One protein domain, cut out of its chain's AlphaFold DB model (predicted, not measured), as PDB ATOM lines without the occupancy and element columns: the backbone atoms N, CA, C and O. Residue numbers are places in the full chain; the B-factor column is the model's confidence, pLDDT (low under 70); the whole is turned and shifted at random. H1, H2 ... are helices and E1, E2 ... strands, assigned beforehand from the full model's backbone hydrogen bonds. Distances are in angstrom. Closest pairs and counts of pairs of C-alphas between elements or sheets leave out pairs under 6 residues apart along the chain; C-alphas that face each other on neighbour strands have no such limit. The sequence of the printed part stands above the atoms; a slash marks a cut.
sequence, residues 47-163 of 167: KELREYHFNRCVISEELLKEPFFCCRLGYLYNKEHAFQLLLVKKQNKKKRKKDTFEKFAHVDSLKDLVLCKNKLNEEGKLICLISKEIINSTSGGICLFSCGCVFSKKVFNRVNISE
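AT A GLANCE: This is residues 47 to 163 of the 167 residues of an uncharacterized protein of Plasmodium falciparum Tanzania (2000708) (UniProt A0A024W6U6). Two small sheets, the three-stranded E2-E1-E3 and the hairpin E4-E5, sit next to each other in the body of an elongated domain, with the long helix H2 making one end and H3 the other. After H2 a long loop folds back toward the first sheet, and residues 157 to 163 of H3 stick out. The printed part has 117 residues with three named helices and five named strands, in the order H1 E1 E2 H2 E3 E4 E5 H3; both sheets are antiparallel. The class is mixed, helices and strands, with under half of the residues, 55, in named elements. By its radius of gyration of the C-alphas, 15.4 A, it is compact, and its spans are 52 by 31 by 24 A.

HOW THE PARTS SIT: Start at H1, residues 47 to 55. Its closest C-alpha to E2, residues 76 to 78, is that of Phe 54, 7.5 A from that of Leu 76; H1 is not on the sheet E2-E1-E3, but only just, with 4 pairs of C-alphas within 10 A. Next look at E1, residues 68 to 71, the inner strand. It forms a hairpin with E2, where N 69 and O 77 are 2.8 A apart, within hydrogen-bond range. On E3, residues 113 to 115, N 114 is 2.9 A from O 70 of E1. E2, H2 and E3 form a split strand-helix-strand unit, two strands running the same way with E1 between them; its crossover is right-handed. H2, residues 79 to 95, is on this sheet but only grazes it, with residues 79 to 83; the C-alphas of Phe 68 and Lys 79 are the closest of E1 and H2, 5.2 A apart. Further on, E4, residues 141 to 144, and E5, residues 149 to 152, form a hairpin, with N 142 and O 151 2.8 A apart. The closest C-alphas of E1 and E4 are those of Cys 70 and Cys 143, at 7.5 A. In H3, residues 153 to 163, Lys 153 comes closest to E4, its C-alpha 5.1 A from that of Gly 141. H2 and H3 are apart. In H2 and H3 every O i to N i+4 pair is within hydrogen-bond range; in H1, 4 of 5 are.

IN THESE COORDINATES: Find C-alpha 47 at (278.504, 251.962, 287.738), where H1 begins its 12.9 A. H2 runs 25.0 A to C-alpha 95 at (251.502, 264.286, 260.341). H3 runs 16.1 A to C-alpha 163 at (302.731, 260.847, 269.424).

THE WHOLE: The C-alphas of Lys 95 and Ser 162, the two farthest apart, are 53.5 A apart. The printed part has no cut. The links H1 to E1, H2 to E3 and E3 to E4 are long, with 12, 17 and 25 residues. The mean pLDDT of the printed part is 86.3; residues 96 to 101 and 161 to 163 are under 70.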
ATOM      1  N   LYS A  47     277.720 253.015 288.402       85.38
ATOM      2  CA  LYS A  47     278.504 251.962 287.738       85.38
ATOM      3  C   LYS A  47     277.596 250.926 287.070       85.38
ATOM      4  O   LYS A  47     277.739 250.708 285.875       85.38
ATOM      5  N   GLU A  48     276.610 250.415 287.802       85.56
ATOM      6  CA  GLU A  48     275.616 249.450 287.307       85.56
ATOM      7  C   GLU A  48     274.814 250.016 286.132       85.56
ATOM      8  O   GLU A  48     274.667 249.357 285.109       85.56
ATOM      9  N   LEU A  49     274.371 251.277 286.220       87.19
ATOM     10  CA  LEU A  49     273.675 251.938 285.108       87.19
ATOM     11  C   LEU A  49     274.546 252.027 283.851       87.19
ATOM     12  O   LEU A  49     274.063 251.839 282.738       87.19
ATOM     13  N   ARG A  50     275.845 252.307 284.011       87.31
ATOM     14  CA  ARG A  50     276.769 252.344 282.871       87.31
ATOM     15  C   ARG A  50     276.920 250.971 282.242       87.31
ATOM     16  O   ARG A  50     276.884 250.883 281.025       87.31
ATOM     17  N   GLU A  51     277.055 249.924 283.047       87.12
ATOM     18  CA  GLU A  51     277.122 248.545 282.555       87.12
ATOM     19  C   GLU A  51     275.845 248.120 281.837       87.12
ATOM     20  O   GLU A  51     275.922 247.523 280.764       87.12
ATOM     21  N   TYR A  52     274.687 248.510 282.367       89.00
ATOM     22  CA  TYR A  52     273.397 248.277 281.731       89.00
ATOM     23  C   TYR A  52     273.329 248.900 280.332       89.00
ATOM     24  O   TYR A  52     273.016 248.212 279.364       89.00
ATOM     25  N   HIS A  53     273.674 250.185 280.202       88.62
ATOM     26  CA  HIS A  53     273.629 250.889 278.916       88.62
ATOM     27  C   HIS A  53     274.722 250.454 277.934       88.62
ATOM     28  O   HIS A  53     274.549 250.616 276.729       88.62
ATOM     29  N   PHE A  54     275.843 249.918 278.417       88.81
ATOM     30  CA  PHE A  54     276.964 249.528 277.561       88.81
ATOM     31  C   PHE A  54     276.675 248.270 276.730       88.81
ATOM     32  O   PHE A  54     277.199 248.129 275.629       88.81
ATOM     33  N   ASN A  55     275.811 247.385 277.238       89.31
ATOM     34  CA  ASN A  55     275.494 246.101 276.604       89.31
ATOM     35  C   ASN A  55     274.076 246.046 276.019       89.31
ATOM     36  O   ASN A  55     273.680 245.009 275.491       89.31
ATOM     37  N   ARG A  56     273.288 247.123 276.140       92.62
ATOM     38  CA  ARG A  56     271.879 247.140 275.734       92.62
ATOM     39  C   ARG A  56     271.565 248.239 274.736       92.62
ATOM     40  O   ARG A  56     272.128 249.330 274.766       92.62
ATOM     41  N   CYS A  57     270.611 247.938 273.867       93.44
ATOM     42  CA  CYS A  57     270.026 248.894 272.949       93.44
ATOM     43  C   CYS A  57     269.238 249.938 273.746       93.44
ATOM     44  O   CYS A  57     268.385 249.592 274.557       93.44
ATOM     45  N   VAL A  58     269.471 251.225 273.491       92.62
ATOM     46  CA  VAL A  58     268.795 252.294 274.254       92.62
ATOM     47  C   VAL A  58     267.292 252.369 273.956       92.62
ATOM     48  O   VAL A  58     266.532 252.874 274.773       92.62
ATOM     49  N   ILE A  59     266.853 251.879 272.792       91.12
ATOM     50  CA  ILE A  59     265.438 251.920 272.384       91.12
ATOM     51  C   ILE A  59     264.660 250.738 272.961       91.12
ATOM     52  O   ILE A  59     263.584 250.940 273.514       91.12
ATOM     53  N   SER A  60     265.175 249.518 272.791       91.50
ATOM     54  CA  SER A  60     264.465 248.288 273.159       91.50
ATOM     55  C   SER A  60     264.865 247.723 274.516       91.50
ATOM     56  O   SER A  60     264.199 246.823 275.008       91.50
ATOM     57  N   GLU A  61     265.960 248.207 275.105       91.50
ATOM     58  CA  GLU A  61     266.557 247.679 276.339       91.50
ATOM     59  C   GLU A  61     266.978 246.198 276.276       91.50
ATOM     60  O   GLU A  61     267.374 245.606 277.285       91.50
ATOM     61  N   GLU A  62     266.959 245.611 275.080       92.62
ATOM     62  CA  GLU A  62     267.487 244.283 274.791       92.62
ATOM     63  C   GLU A  62     269.012 244.304 274.699       92.62
ATOM     64  O   GLU A  62     269.620 245.345 274.435       92.62
ATOM     65  N   LEU A  63     269.635 243.134 274.856       91.75
ATOM     66  CA  LEU A  63     271.067 242.972 274.623       91.75
ATOM     67  C   LEU A  63     271.446 243.368 273.189       91.75
ATOM     68  O   LEU A  63     270.670 243.199 272.239       91.75
ATOM     69  N   LEU A  64     272.652 243.913 273.045       92.00
ATOM     70  CA  LEU A  64     273.205 244.253 271.744       92.00
ATOM     71  C   LEU A  64     273.357 242.996 270.884       92.00
ATOM     72  O   LEU A  64     273.834 241.965 271.355       92.00
ATOM     73  N   LYS A  65     272.981 243.105 269.609       90.50
ATOM     74  CA  LYS A  65     273.151 242.047 268.607       90.50
ATOM     75  C   LYS A  65     273.945 242.580 267.423       90.50
ATOM     76  O   LYS A  65     273.795 243.740 267.037       90.50
ATOM     77  N   GLU A  66     274.784 241.736 266.834       87.62
ATOM     78  CA  GLU A  66     275.443 242.065 265.574       87.62
ATOM     79  C   GLU A  66     274.430 241.986 264.422       87.62
ATOM     80  O   GLU A  66     273.693 241.003 264.335       87.62
ATOM     81  N   PRO A  67     274.391 242.960 263.495       91.12
ATOM     82  CA  PRO A  67     275.069 244.263 263.491       91.12
ATOM     83  C   PRO A  67     274.340 245.350 264.317       91.12
ATOM     84  O   PRO A  67     273.109 245.406 264.351       91.12
ATOM     85  N   PHE A  68     275.096 246.299 264.884       92.88
ATOM     86  CA  PHE A  68     274.566 247.419 265.678       92.88
ATOM     87  C   PHE A  68     275.113 248.786 265.226       92.88
ATOM     88  O   PHE A  68     276.167 248.891 264.597       92.88
ATOM     89  N   PHE A  69     274.381 249.848 265.560       94.50
ATOM     90  CA  PHE A  69     274.731 251.242 265.294       94.50
ATOM     91  C   PHE A  69     275.184 251.964 266.564       94.50
ATOM     92  O   PHE A  69     274.704 251.683 267.661       94.50
ATOM     93  N   CYS A  70     276.053 252.957 266.397       93.44
ATOM     94  CA  CYS A  70     276.433 253.911 267.432       93.44
ATOM     95  C   CYS A  70     276.097 255.337 266.988       93.44
ATOM     96  O   CYS A  70     276.288 255.698 265.827       93.44
ATOM     97  N   CYS A  71     275.603 256.151 267.915       92.69
ATOM     98  CA  CYS A  71     275.338 257.564 267.677       92.69
ATOM     99  C   CYS A  71     276.490 258.451 268.160       92.69
ATOM    100  O   CYS A  71     277.293 258.058 269.003       92.69
ATOM    101  N   ARG A  72     276.521 259.707 267.707       89.31
ATOM    102  CA  ARG A  72     277.496 260.727 268.126       89.31
ATOM    103  C   ARG A  72     277.605 260.957 269.640       89.31
ATOM    104  O   ARG A  72     278.674 261.327 270.111       89.31
ATOM    105  N   LEU A  73     276.531 260.713 270.395       89.12
ATOM    106  CA  LEU A  73     276.516 260.806 271.863       89.12
ATOM    107  C   LEU A  73     277.066 259.550 272.565       89.12
ATOM    108  O   LEU A  73     277.186 259.540 273.786       89.12
ATOM    109  N   GLY A  74     277.391 258.489 271.818       88.56
ATOM    110  CA  GLY A  74     277.894 257.224 272.360       88.56
ATOM    111  C   GLY A  74     276.813 256.209 272.740       88.56
ATOM    112  O   GLY A  74     277.120 255.210 273.383       88.56
ATOM    113  N   TYR A  75     275.557 256.442 272.351       91.75
ATOM    114  CA  TYR A  75     274.476 255.470 272.517       91.75
ATOM    115  C   TYR A  75     274.520 254.379 271.450       91.75
ATOM    116  O   TYR A  75     274.828 254.655 270.288       91.75
ATOM    117  N   LEU A  76     274.154 253.163 271.855       92.56
ATOM    118  CA  LEU A  76     274.172 251.966 271.024       92.56
ATOM    119  C   LEU A  76     272.750 251.516 270.681       92.56
ATOM    120  O   LEU A  76     271.842 251.566 271.514       92.56
ATOM    121  N   TYR A  77     272.563 251.062 269.446       93.94
ATOM    122  CA  TYR A  77     271.260 250.684 268.915       93.94
ATOM    123  C   TYR A  77     271.359 249.412 268.087       93.94
ATOM    124  O   TYR A  77     272.213 249.306 267.209       93.94
ATOM    125  N   ASN A  78     270.434 248.479 268.289       94.19
ATOM    126  CA  ASN A  78     270.288 247.354 267.369       94.19
ATOM    127  C   ASN A  78     269.762 247.861 266.021       94.19
ATOM    128  O   ASN A  78     268.960 248.801 265.965       94.19
ATOM    129  N   LYS A  79     270.206 247.225 264.932       93.44
ATOM    130  CA  LYS A  79     269.873 247.627 263.558       93.44
ATOM    131  C   LYS A  79     268.370 247.818 263.344       93.44
ATOM    132  O   LYS A  79     267.949 248.850 262.830       93.44
ATOM    133  N   GLU A  80     267.569 246.851 263.774       93.44
ATOM    134  CA  GLU A  80     266.115 246.833 263.574       93.44
ATOM    135  C   GLU A  80     265.426 248.024 264.250       93.44
ATOM    136  O   GLU A  80     264.708 248.789 263.601       93.44
ATOM    137  N   HIS A  81     265.713 248.244 265.533       93.19
ATOM    138  CA  HIS A  81     265.093 249.318 266.310       93.19
ATOM    139  C   HIS A  81     265.560 250.711 265.878       93.19
ATOM    140  O   HIS A  81     264.767 251.653 265.892       93.19
ATOM    141  N   ALA A  82     266.815 250.853 265.436       93.12
ATOM    142  CA  ALA A  82     267.306 252.111 264.876       93.12
ATOM    143  C   ALA A  82     266.500 252.521 263.629       93.12
ATOM    144  O   ALA A  82     266.082 253.674 263.501       93.12
ATOM    145  N   PHE A  83     266.222 251.572 262.727       93.31
ATOM    146  CA  PHE A  83     265.397 251.839 261.547       93.31
ATOM    147  C   PHE A  83     263.938 252.119 261.903       93.31
ATOM    148  O   PHE A  83     263.361 253.064 261.364       93.31
ATOM    149  N   GLN A  84     263.351 251.350 262.826       92.25
ATOM    150  CA  GLN A  84     261.987 251.591 263.309       92.25
ATOM    151  C   GLN A  84     261.830 253.022 263.842       92.25
ATOM    152  O   GLN A  84     260.890 253.719 263.459       92.25
ATOM    153  N   LEU A  85     262.792 253.502 264.636       90.38
ATOM    154  CA  LEU A  85     262.789 254.868 265.162       90.38
ATOM    155  C   LEU A  85     262.823 255.917 264.043       90.38
ATOM    156  O   LEU A  85     262.021 256.855 264.042       90.38
ATOM    157  N   LEU A  86     263.711 255.749 263.060       90.94
ATOM    158  CA  LEU A  86     263.824 256.672 261.927       90.94
ATOM    159  C   LEU A  86     262.548 256.701 261.071       90.94
ATOM    160  O   LEU A  86     262.146 257.765 260.591       90.94
ATOM    161  N   LEU A  87     261.892 255.553 260.882       90.62
ATOM    162  CA  LEU A  87     260.632 255.457 260.142       90.62
ATOM    163  C   LEU A  87     259.492 256.173 260.874       90.62
ATOM    164  O   LEU A  87     258.794 256.980 260.255       90.62
ATOM    165  N   VAL A  88     259.336 255.938 262.181       88.31
ATOM    166  CA  VAL A  88     258.307 256.597 263.005       88.31
ATOM    167  C   VAL A  88     258.490 258.114 262.988       88.31
ATOM    168  O   VAL A  88     257.537 258.848 262.724       88.31
ATOM    169  N   LYS A  89     259.725 258.604 263.150       85.81
ATOM    170  CA  LYS A  89     260.026 260.041 263.064       85.81
ATOM    171  C   LYS A  89     259.654 260.647 261.711       85.81
ATOM    172  O   LYS A  89     259.024 261.703 261.656       85.81
ATOM    173  N   LYS A  90     259.997 259.980 260.603       86.31
ATOM    174  CA  LYS A  90     259.621 260.451 259.258       86.31
ATOM    175  C   LYS A  90     258.102 260.535 259.081       86.31
ATOM    176  O   LYS A  90     257.620 261.464 258.434       86.31
ATOM    177  N   GLN A  91     257.347 259.595 259.647       85.75
ATOM    178  CA  GLN A  91     255.882 259.621 259.599       85.75
ATOM    179  C   GLN A  91     255.290 260.743 260.467       85.75
ATOM    180  O   GLN A  91     254.366 261.424 260.021       85.75
ATOM    181  N   ASN A  92     255.837 260.982 261.661       83.62
ATOM    182  CA  ASN A  92     255.375 262.044 262.559       83.62
ATOM    183  C   ASN A  92     255.608 263.442 261.979       83.62
ATOM    184  O   ASN A  92     254.689 264.264 262.015       83.62
ATOM    185  N   LYS A  93     256.767 263.673 261.341       79.12
ATOM    186  CA  LYS A  93     257.069 264.930 260.629       79.12
ATOM    187  C   LYS A  93     256.019 265.248 259.557       79.12
ATOM    188  O   LYS A  93     255.594 266.393 259.441       79.12
ATOM    189  N   LYS A  94     255.528 264.238 258.825       76.44
ATOM    190  CA  LYS A  94     254.441 264.416 257.841       76.44
ATOM    191  C   LYS A  94     253.094 264.744 258.491       76.44
ATOM    192  O   LYS A  94     252.320 265.508 257.929       76.44
ATOM    193  N   LYS A  95     252.804 264.167 259.660       76.25
ATOM    194  CA  LYS A  95     251.502 264.286 260.341       76.25
ATOM    195  C   LYS A  95     251.422 265.450 261.345       76.25
ATOM    196  O   LYS A  95     250.401 265.562 262.015       76.25
ATOM    197  N   ARG A  96     252.475 266.277 261.481       66.56
ATOM    198  CA  ARG A  96     252.607 267.345 262.503       66.56
ATOM    199  C   ARG A  96     252.214 266.878 263.919       66.56
ATOM    200  O   ARG A  96     251.645 267.637 264.697       66.56
ATOM    201  N   LYS A  97     252.481 265.609 264.248       69.94
ATOM    202  CA  LYS A  97     252.200 265.054 265.580       69.94
ATOM    203  C   LYS A  97     253.375 265.336 266.508       69.94
ATOM    204  O   LYS A  97     254.521 265.258 266.077       69.94
ATOM    205  N   LYS A  98     253.078 265.652 267.771       64.50
ATOM    206  CA  LYS A  98     254.085 265.872 268.816       64.50
ATOM    207  C   LYS A  98     254.898 264.587 269.000       64.50
ATOM    208  O   LYS A  98     254.314 263.512 269.139       64.50
ATOM    209  N   ASP A  99     256.220 264.695 268.945       64.44
ATOM    210  CA  ASP A  99     257.100 263.533 269.002       64.44
ATOM    211  C   ASP A  99     257.023 262.868 270.379       64.44
ATOM    212  O   ASP A  99     257.344 263.465 271.399       64.44
ATOM    213  N   THR A 100     256.638 261.593 270.415       64.38
ATOM    214  CA  THR A 100     256.631 260.772 271.638       64.38
ATOM    215  C   THR A 100     258.040 260.388 272.113       64.38
ATOM    216  O   THR A 100     258.200 259.803 273.180       64.38
ATOM    217  N   PHE A 101     259.074 260.721 271.333       68.38
ATOM    218  CA  PHE A 101     260.461 260.295 271.525       68.38
ATOM    219  C   PHE A 101     261.423 261.482 271.696       68.38
ATOM    220  O   PHE A 101     262.465 261.543 271.043       68.38
ATOM    221  N   GLU A 102     261.110 262.413 272.604       73.69
ATOM    222  CA  GLU A 102     261.999 263.546 272.938       73.69
ATOM    223  C   GLU A 102     263.410 263.076 273.346       73.69
ATOM    224  O   GLU A 102     264.411 263.671 272.953       73.69
ATOM    225  N   LYS A 103     263.504 261.931 274.040       78.44
ATOM    226  CA  LYS A 103     264.773 261.306 274.467       78.44
ATOM    227  C   LYS A 103     265.719 260.946 273.313       78.44
ATOM    228  O   LYS A 103     266.902 260.729 273.548       78.44
ATOM    229  N   PHE A 104     265.209 260.858 272.085       83.25
ATOM    230  CA  PHE A 104     265.972 260.472 270.897       83.25
ATOM    231  C   PHE A 104     265.985 261.566 269.830       83.25
ATOM    232  O   PHE A 104     266.176 261.279 268.647       83.25
ATOM    233  N   ALA A 105     265.776 262.827 270.217       84.25
ATOM    234  CA  ALA A 105     265.824 263.968 269.305       84.25
ATOM    235  C   ALA A 105     267.131 264.024 268.489       84.25
ATOM    236  O   ALA A 105     267.107 264.409 267.328       84.25
ATOM    237  N   HIS A 106     268.244 263.547 269.051       86.06
ATOM    238  CA  HIS A 106     269.565 263.555 268.421       86.06
ATOM    239  C   HIS A 106     269.745 262.585 267.240       86.06
ATOM    240  O   HIS A 106     270.718 262.727 266.507       86.06
ATOM    241  N   VAL A 107     268.855 261.600 267.045       89.31
ATOM    242  CA  VAL A 107     268.897 260.683 265.887       89.31
ATOM    243  C   VAL A 107     267.793 261.051 264.908       89.31
ATOM    244  O   VAL A 107     266.646 260.636 265.082       89.31
ATOM    245  N   ASP A 108     268.118 261.821 263.876       85.12
ATOM    246  CA  ASP A 108     267.137 262.289 262.889       85.12
ATOM    247  C   ASP A 108     267.348 261.669 261.508       85.12
ATOM    248  O   ASP A 108     266.398 261.479 260.741       85.12
ATOM    249  N   SER A 109     268.594 261.327 261.199       87.31
ATOM    250  CA  SER A 109     268.998 260.776 259.919       87.31
ATOM    251  C   SER A 109     269.951 259.594 260.089       87.31
ATOM    252  O   SER A 109     270.540 259.378 261.145       87.31
ATOM    253  N   LEU A 110     270.156 258.840 259.006       88.25
ATOM    254  CA  LEU A 110     271.173 257.786 258.975       88.25
ATOM    255  C   LEU A 110     272.601 258.337 259.075       88.25
ATOM    256  O   LEU A 110     273.504 257.571 259.369       88.25
ATOM    257  N   LYS A 111     272.810 259.642 258.849       88.38
ATOM    258  CA  LYS A 111     274.126 260.282 258.991       88.38
ATOM    259  C   LYS A 111     274.538 260.427 260.454       88.38
ATOM    260  O   LYS A 111     275.725 260.523 260.735       88.38
ATOM    261  N   ASP A 112     273.567 260.433 261.367       91.06
ATOM    262  CA  ASP A 112     273.798 260.568 262.810       91.06
ATOM    263  C   ASP A 112     274.161 259.225 263.465       91.06
ATOM    264  O   ASP A 112     274.574 259.176 264.626       91.06
ATOM    265  N   LEU A 113     274.061 258.139 262.692       93.06
ATOM    266  CA  LEU A 113     274.380 256.778 263.091       93.06
ATOM    267  C   LEU A 113     275.559 256.242 262.285       93.06
ATOM    268  O   LEU A 113     275.658 256.444 261.078       93.06
ATOM    269  N   VAL A 114     276.420 255.480 262.949       94.81
ATOM    270  CA  VAL A 114     277.515 254.751 262.310       94.81
ATOM    271  C   VAL A 114     277.398 253.278 262.624       94.81
ATOM    272  O   VAL A 114     277.166 252.889 263.767       94.81
ATOM    273  N   LEU A 115     277.529 252.463 261.581       93.69
ATOM    274  CA  LEU A 115     277.527 251.013 261.694       93.69
ATOM    275  C   LEU A 115     278.833 250.561 262.343       93.69
ATOM    276  O   LEU A 115     279.912 250.808 261.802       93.69
ATOM    277  N   CYS A 116     278.734 249.891 263.485       91.38
ATOM    278  CA  CYS A 116     279.904 249.394 264.189       91.38
ATOM    279  C   CYS A 116     280.387 248.079 263.570       91.38
ATOM    280  O   CYS A 116     279.591 247.174 263.325       91.38
ATOM    281  N   LYS A 117     281.701 247.961 263.351       87.62
ATOM    282  CA  LYS A 117     282.345 246.748 262.798       87.62
ATOM    283  C   LYS A 117     282.828 245.771 263.874       87.62
ATOM    284  O   LYS A 117     283.437 244.751 263.563       87.62
ATOM    285  N   ASN A 118     282.641 246.124 265.140       87.06
ATOM    286  CA  ASN A 118     283.134 245.347 266.266       87.06
ATOM    287  C   ASN A 118     282.341 244.066 266.458       87.06
ATOM    288  O   ASN A 118     281.125 244.050 266.277       87.06
ATOM    289  N   LYS A 119     283.055 243.040 266.920       87.19
ATOM    290  CA  LYS A 119     282.443 241.804 267.378       87.19
ATOM    291  C   LYS A 119     281.921 241.946 268.804       87.19
ATOM    292  O   LYS A 119     282.501 242.666 269.628       87.19
ATOM    293  N   LEU A 120     280.837 241.244 269.079       87.94
ATOM    294  CA  LEU A 120     280.280 241.006 270.393       87.94
ATOM    295  C   LEU A 120     280.712 239.618 270.859       87.94
ATOM    296  O   LEU A 120     280.870 238.693 270.066       87.94
ATOM    297  N   ASN A 121     280.929 239.483 272.161       86.94
ATOM    298  CA  ASN A 121     281.096 238.173 272.773       86.94
ATOM    299  C   ASN A 121     279.747 237.427 272.827       86.94
ATOM    300  O   ASN A 121     278.694 238.045 272.661       86.94
ATOM    301  N   GLU A 122     279.764 236.137 273.161       81.75
ATOM    302  CA  GLU A 122     278.556 235.319 273.385       81.75
ATOM    303  C   GLU A 122     277.621 235.934 274.447       81.75
ATOM    304  O   GLU A 122     276.401 235.832 274.362       81.75
ATOM    305  N   GLU A 123     278.189 236.672 275.405       82.69
ATOM    306  CA  GLU A 123     277.464 237.416 276.444       82.69
ATOM    307  C   GLU A 123     276.950 238.804 275.994       82.69
ATOM    308  O   GLU A 123     276.464 239.586 276.813       82.69
ATOM    309  N   GLY A 124     277.118 239.175 274.719       81.56
ATOM    310  CA  GLY A 124     276.718 240.482 274.181       81.56
ATOM    311  C   GLY A 124     277.628 241.650 274.588       81.56
ATOM    312  O   GLY A 124     277.241 242.812 274.469       81.56
ATOM    313  N   LYS A 125     278.841 241.372 275.086       87.25
ATOM    314  CA  LYS A 125     279.820 242.399 275.488       87.25
ATOM    315  C   LYS A 125     280.692 242.830 274.309       87.25
ATOM    316  O   LYS A 125     281.158 241.994 273.540       87.25
ATOM    317  N   LEU A 126     280.965 244.132 274.203       89.06
ATOM    318  CA  LEU A 126     281.779 244.709 273.127       89.06
ATOM    319  C   LEU A 126     283.255 244.318 273.238       89.06
ATOM    320  O   LEU A 126     283.888 244.549 274.270       89.06
ATOM    321  N   ILE A 127     283.825 243.811 272.145       89.69
ATOM    322  CA  ILE A 127     285.250 243.480 272.046       89.69
ATOM    323  C   ILE A 127     285.990 244.625 271.348       89.69
ATOM    324  O   ILE A 127     285.555 245.132 270.314       89.69
ATOM    325  N   CYS A 128     287.121 245.048 271.909       87.75
ATOM    326  CA  CYS A 128     287.988 246.069 271.326       87.75
ATOM    327  C   CYS A 128     288.708 245.536 270.079       87.75
ATOM    328  O   CYS A 128     289.345 244.489 270.137       87.75
ATOM    329  N   LEU A 129     288.697 246.288 268.974       85.19
ATOM    330  CA  LEU A 129     289.349 245.852 267.727       85.19
ATOM    331  C   LEU A 129     290.884 245.795 267.810       85.19
ATOM    332  O   LEU A 129     291.490 244.973 267.132       85.19
ATOM    333  N   ILE A 130     291.512 246.648 268.629       86.88
ATOM    334  CA  ILE A 130     292.981 246.704 268.754       86.88
ATOM    335  C   ILE A 130     293.476 245.739 269.831       86.88
ATOM    336  O   ILE A 130     294.338 244.912 269.562       86.88
ATOM    337  N   SER A 131     292.939 245.833 271.053       85.31
ATOM    338  CA  SER A 131     293.410 244.995 272.165       85.31
ATOM    339  C   SER A 131     292.819 243.589 272.166       85.31
ATOM    340  O   SER A 131     293.341 242.737 272.870       85.31
ATOM    341  N   LYS A 132     291.739 243.333 271.410       85.69
ATOM    342  CA  LYS A 132     290.969 242.071 271.423       85.69
ATOM    343  C   LYS A 132     290.412 241.682 272.800       85.69
ATOM    344  O   LYS A 132     289.935 240.569 272.988       85.69
ATOM    345  N   GLU A 133     290.420 242.613 273.745       87.38
ATOM    346  CA  GLU A 133     289.854 242.446 275.080       87.38
ATOM    347  C   GLU A 133     288.421 242.980 275.134       87.38
ATOM    348  O   GLU A 133     288.039 243.886 274.381       87.38
ATOM    349  N   ILE A 134     287.643 242.459 276.082       89.50
ATOM    350  CA  ILE A 134     286.308 242.969 276.389       89.50
ATOM    351  C   ILE A 134     286.427 244.398 276.928       89.50
ATOM    352  O   ILE A 134     287.225 244.692 277.824       89.50
ATOM    353  N   ILE A 135     285.629 245.312 276.381       88.19
ATOM    354  CA  ILE A 135     285.623 246.701 276.824       88.19
ATOM    355  C   ILE A 135     284.819 246.798 278.119       88.19
ATOM    356  O   ILE A 135     283.613 246.579 278.147       88.19
ATOM    357  N   ASN A 136     285.498 247.187 279.196       85.88
ATOM    358  CA  ASN A 136     284.846 247.412 280.478       85.88
ATOM    359  C   ASN A 136     284.141 248.774 280.504       85.88
ATOM    360  O   ASN A 136     284.741 249.810 280.191       85.88
ATOM    361  N   SER A 137     282.914 248.790 281.024       82.50
ATOM    362  CA  SER A 137     282.105 250.000 281.241       82.50
ATOM    363  C   SER A 137     282.787 251.021 282.157       82.50
ATOM    364  O   SER A 137     282.598 252.226 282.005       82.50
ATOM    365  N   THR A 138     283.632 250.556 283.087       84.31
ATOM    366  CA  THR A 138     284.413 251.429 283.980       84.31
ATOM    367  C   THR A 138     285.497 252.205 283.231       84.31
ATOM    368  O   THR A 138     285.682 253.394 283.480       84.31
ATOM    369  N   SER A 139     286.212 251.558 282.304       82.69
ATOM    370  CA  SER A 139     287.228 252.233 281.485       82.69
ATOM    371  C   SER A 139     286.623 253.066 280.358       82.69
ATOM    372  O   SER A 139     287.239 254.038 279.926       82.69
ATOM    373  N   GLY A 140     285.421 252.704 279.911       85.56
ATOM    374  CA  GLY A 140     284.756 253.314 278.769       85.56
ATOM    375  C   GLY A 140     285.359 252.888 277.428       85.56
ATOM    376  O   GLY A 140     286.502 252.429 277.332       85.56
ATOM    377  N   GLY A 141     284.556 253.055 276.381       89.00
ATOM    378  CA  GLY A 141     284.944 252.839 274.992       89.00
ATOM    379  C   GLY A 141     284.839 254.126 274.178       89.00
ATOM    380  O   GLY A 141     284.110 255.045 274.548       89.00
ATOM    381  N   ILE A 142     285.578 254.189 273.077       89.94
ATOM    382  CA  ILE A 142     285.542 255.271 272.092       89.94
ATOM    383  C   ILE A 142     285.174 254.651 270.750       89.94
ATOM    384  O   ILE A 142     285.803 253.684 270.331       89.94
ATOM    385  N   CYS A 143     284.166 255.210 270.084       90.62
ATOM    386  CA  CYS A 143     283.787 254.838 268.726       90.62
ATOM    387  C   CYS A 143     284.263 255.916 267.748       90.62
ATOM    388  O   CYS A 143     283.961 257.097 267.930       90.62
ATOM    389  N   LEU A 144     284.996 255.517 266.708       91.12
ATOM    390  CA  LEU A 144     285.361 256.402 265.608       91.12
ATOM    391  C   LEU A 144     284.225 256.462 264.593       91.12
ATOM    392  O   LEU A 144     283.927 255.489 263.905       91.12
ATOM    393  N   PHE A 145     283.632 257.643 264.455       90.75
ATOM    394  CA  PHE A 145     282.497 257.866 263.563       90.75
ATOM    395  C   PHE A 145     282.874 257.790 262.068       90.75
ATOM    396  O   PHE A 145     282.025 257.539 261.225       90.75
ATOM    397  N   SER A 146     284.151 257.968 261.716       89.62
ATOM    398  CA  SER A 146     284.620 257.865 260.325       89.62
ATOM    399  C   SER A 146     284.598 256.432 259.783       89.62
ATOM    400  O   SER A 146     284.343 256.230 258.600       89.62
ATOM    401  N   CYS A 147     284.868 255.435 260.630       89.69
ATOM    402  CA  CYS A 147     285.052 254.044 260.203       89.69
ATOM    403  C   CYS A 147     284.193 253.017 260.957       89.69
ATOM    404  O   CYS A 147     284.134 251.861 260.529       89.69
ATOM    405  N   GLY A 148     283.534 253.418 262.049       88.94
ATOM    406  CA  GLY A 148     282.710 252.546 262.889       88.94
ATOM    407  C   GLY A 148     283.502 251.587 263.769       88.94
ATOM    408  O   GLY A 148     282.981 250.553 264.185       88.94
ATOM    409  N   CYS A 149     284.767 251.895 264.038       90.56
ATOM    410  CA  CYS A 149     285.604 251.087 264.915       90.56
ATOM    411  C   CYS A 149     285.467 251.550 266.371       90.56
ATOM    412  O   CYS A 149     285.616 252.737 266.665       90.56
ATOM    413  N   VAL A 150     285.222 250.610 267.285       90.69
ATOM    414  CA  VAL A 150     285.140 250.839 268.733       90.69
ATOM    415  C   VAL A 150     286.393 250.301 269.424       90.69
ATOM    416  O   VAL A 150     286.833 249.173 269.184       90.69
ATOM    417  N   PHE A 151     286.963 251.104 270.316       90.81
ATOM    418  CA  PHE A 151     288.173 250.781 271.066       90.81
ATOM    419  C   PHE A 151     287.991 251.063 272.553       90.81
ATOM    420  O   PHE A 151     287.182 251.902 272.945       90.81
ATOM    421  N   SER A 152     288.782 250.408 273.400       90.50
ATOM    422  CA  SER A 152     288.874 250.800 274.806       90.50
ATOM    423  C   SER A 152     289.557 252.163 274.933       90.50
ATOM    424  O   SER A 152     290.585 252.415 274.296       90.50
ATOM    425  N   LYS A 153     289.048 253.026 275.820       88.56
ATOM    426  CA  LYS A 153     289.660 254.333 276.116       88.56
ATOM    427  C   LYS A 153     291.119 254.210 276.569       88.56
ATOM    428  O   LYS A 153     291.931 255.079 276.269       88.56
ATOM    429  N   LYS A 154     291.469 253.109 277.243       86.50
ATOM    430  CA  LYS A 154     292.851 252.816 277.658       86.50
ATOM    431  C   LYS A 154     293.802 252.745 276.464       86.50
ATOM    432  O   LYS A 154     294.899 253.286 276.531       86.50
ATOM    433  N   VAL A 155     293.377 252.082 275.390       86.06
ATOM    434  CA  VAL A 155     294.183 251.904 274.176       86.06
ATOM    435  C   VAL A 155     294.339 253.240 273.462       86.06
ATOM    436  O   VAL A 155     295.456 253.633 273.149       86.06
ATOM    437  N   PHE A 156     293.238 253.972 273.288       85.81
ATOM    438  CA  PHE A 156     293.258 255.279 272.634       85.81
ATOM    439  C   PHE A 156     294.181 256.277 273.346       85.81
ATOM    440  O   PHE A 156     294.992 256.942 272.710       85.81
ATOM    441  N   ASN A 157     294.122 256.326 274.681       85.69
ATOM    442  CA  ASN A 157     294.992 257.206 275.456       85.69
ATOM    443  C   ASN A 157     296.478 256.856 275.290       85.69
ATOM    444  O   ASN A 157     297.296 257.765 275.237       85.69
ATOM    445  N   ARG A 158     296.840 255.568 275.189       84.50
ATOM    446  CA  ARG A 158     298.237 255.152 274.978       84.50
ATOM    447  C   ARG A 158     298.776 255.609 273.623       84.50
ATOM    448  O   ARG A 158     299.892 256.105 273.575       84.50
ATOM    449  N   VAL A 159     297.976 255.482 272.563       80.62
ATOM    450  CA  VAL A 159     298.371 255.891 271.203       80.62
ATOM    451  C   VAL A 159     298.642 257.397 271.134       80.62
ATOM    452  O   VAL A 159     299.672 257.812 270.611       80.62
ATOM    453  N   ASN A 160     297.789 258.219 271.751       72.31
ATOM    454  CA  ASN A 160     298.002 259.670 271.762       72.31
ATOM    455  C   ASN A 160     299.248 260.087 272.562       72.31
ATOM    456  O   ASN A 160     299.870 261.092 272.243       72.31
ATOM    457  N   ILE A 161     299.628 259.335 273.603       65.12
ATOM    458  CA  ILE A 161     300.827 259.640 274.403       65.12
ATOM    459  C   ILE A 161     302.105 259.353 273.602       65.12
ATOM    460  O   ILE A 161     303.053 260.132 273.679       65.12
ATOM    461  N   SER A 162     302.137 258.283 272.799       58.12
ATOM    462  CA  SER A 162     303.298 257.983 271.945       58.12
ATOM    463  C   SER A 162     303.578 259.064 270.896       58.12
ATOM    464  O   SER A 162     304.741 259.312 270.596       58.12
ATOM    465  N   GLU A 163     302.551 259.754 270.391       56.50
ATOM    466  CA  GLU A 163     302.731 260.847 269.424       56.50
ATOM    467  C   GLU A 163     303.357 262.108 270.048       56.50
ATOM    468  O   GLU A 163     304.006 262.885 269.350       56.50
TER     469      GLU A 163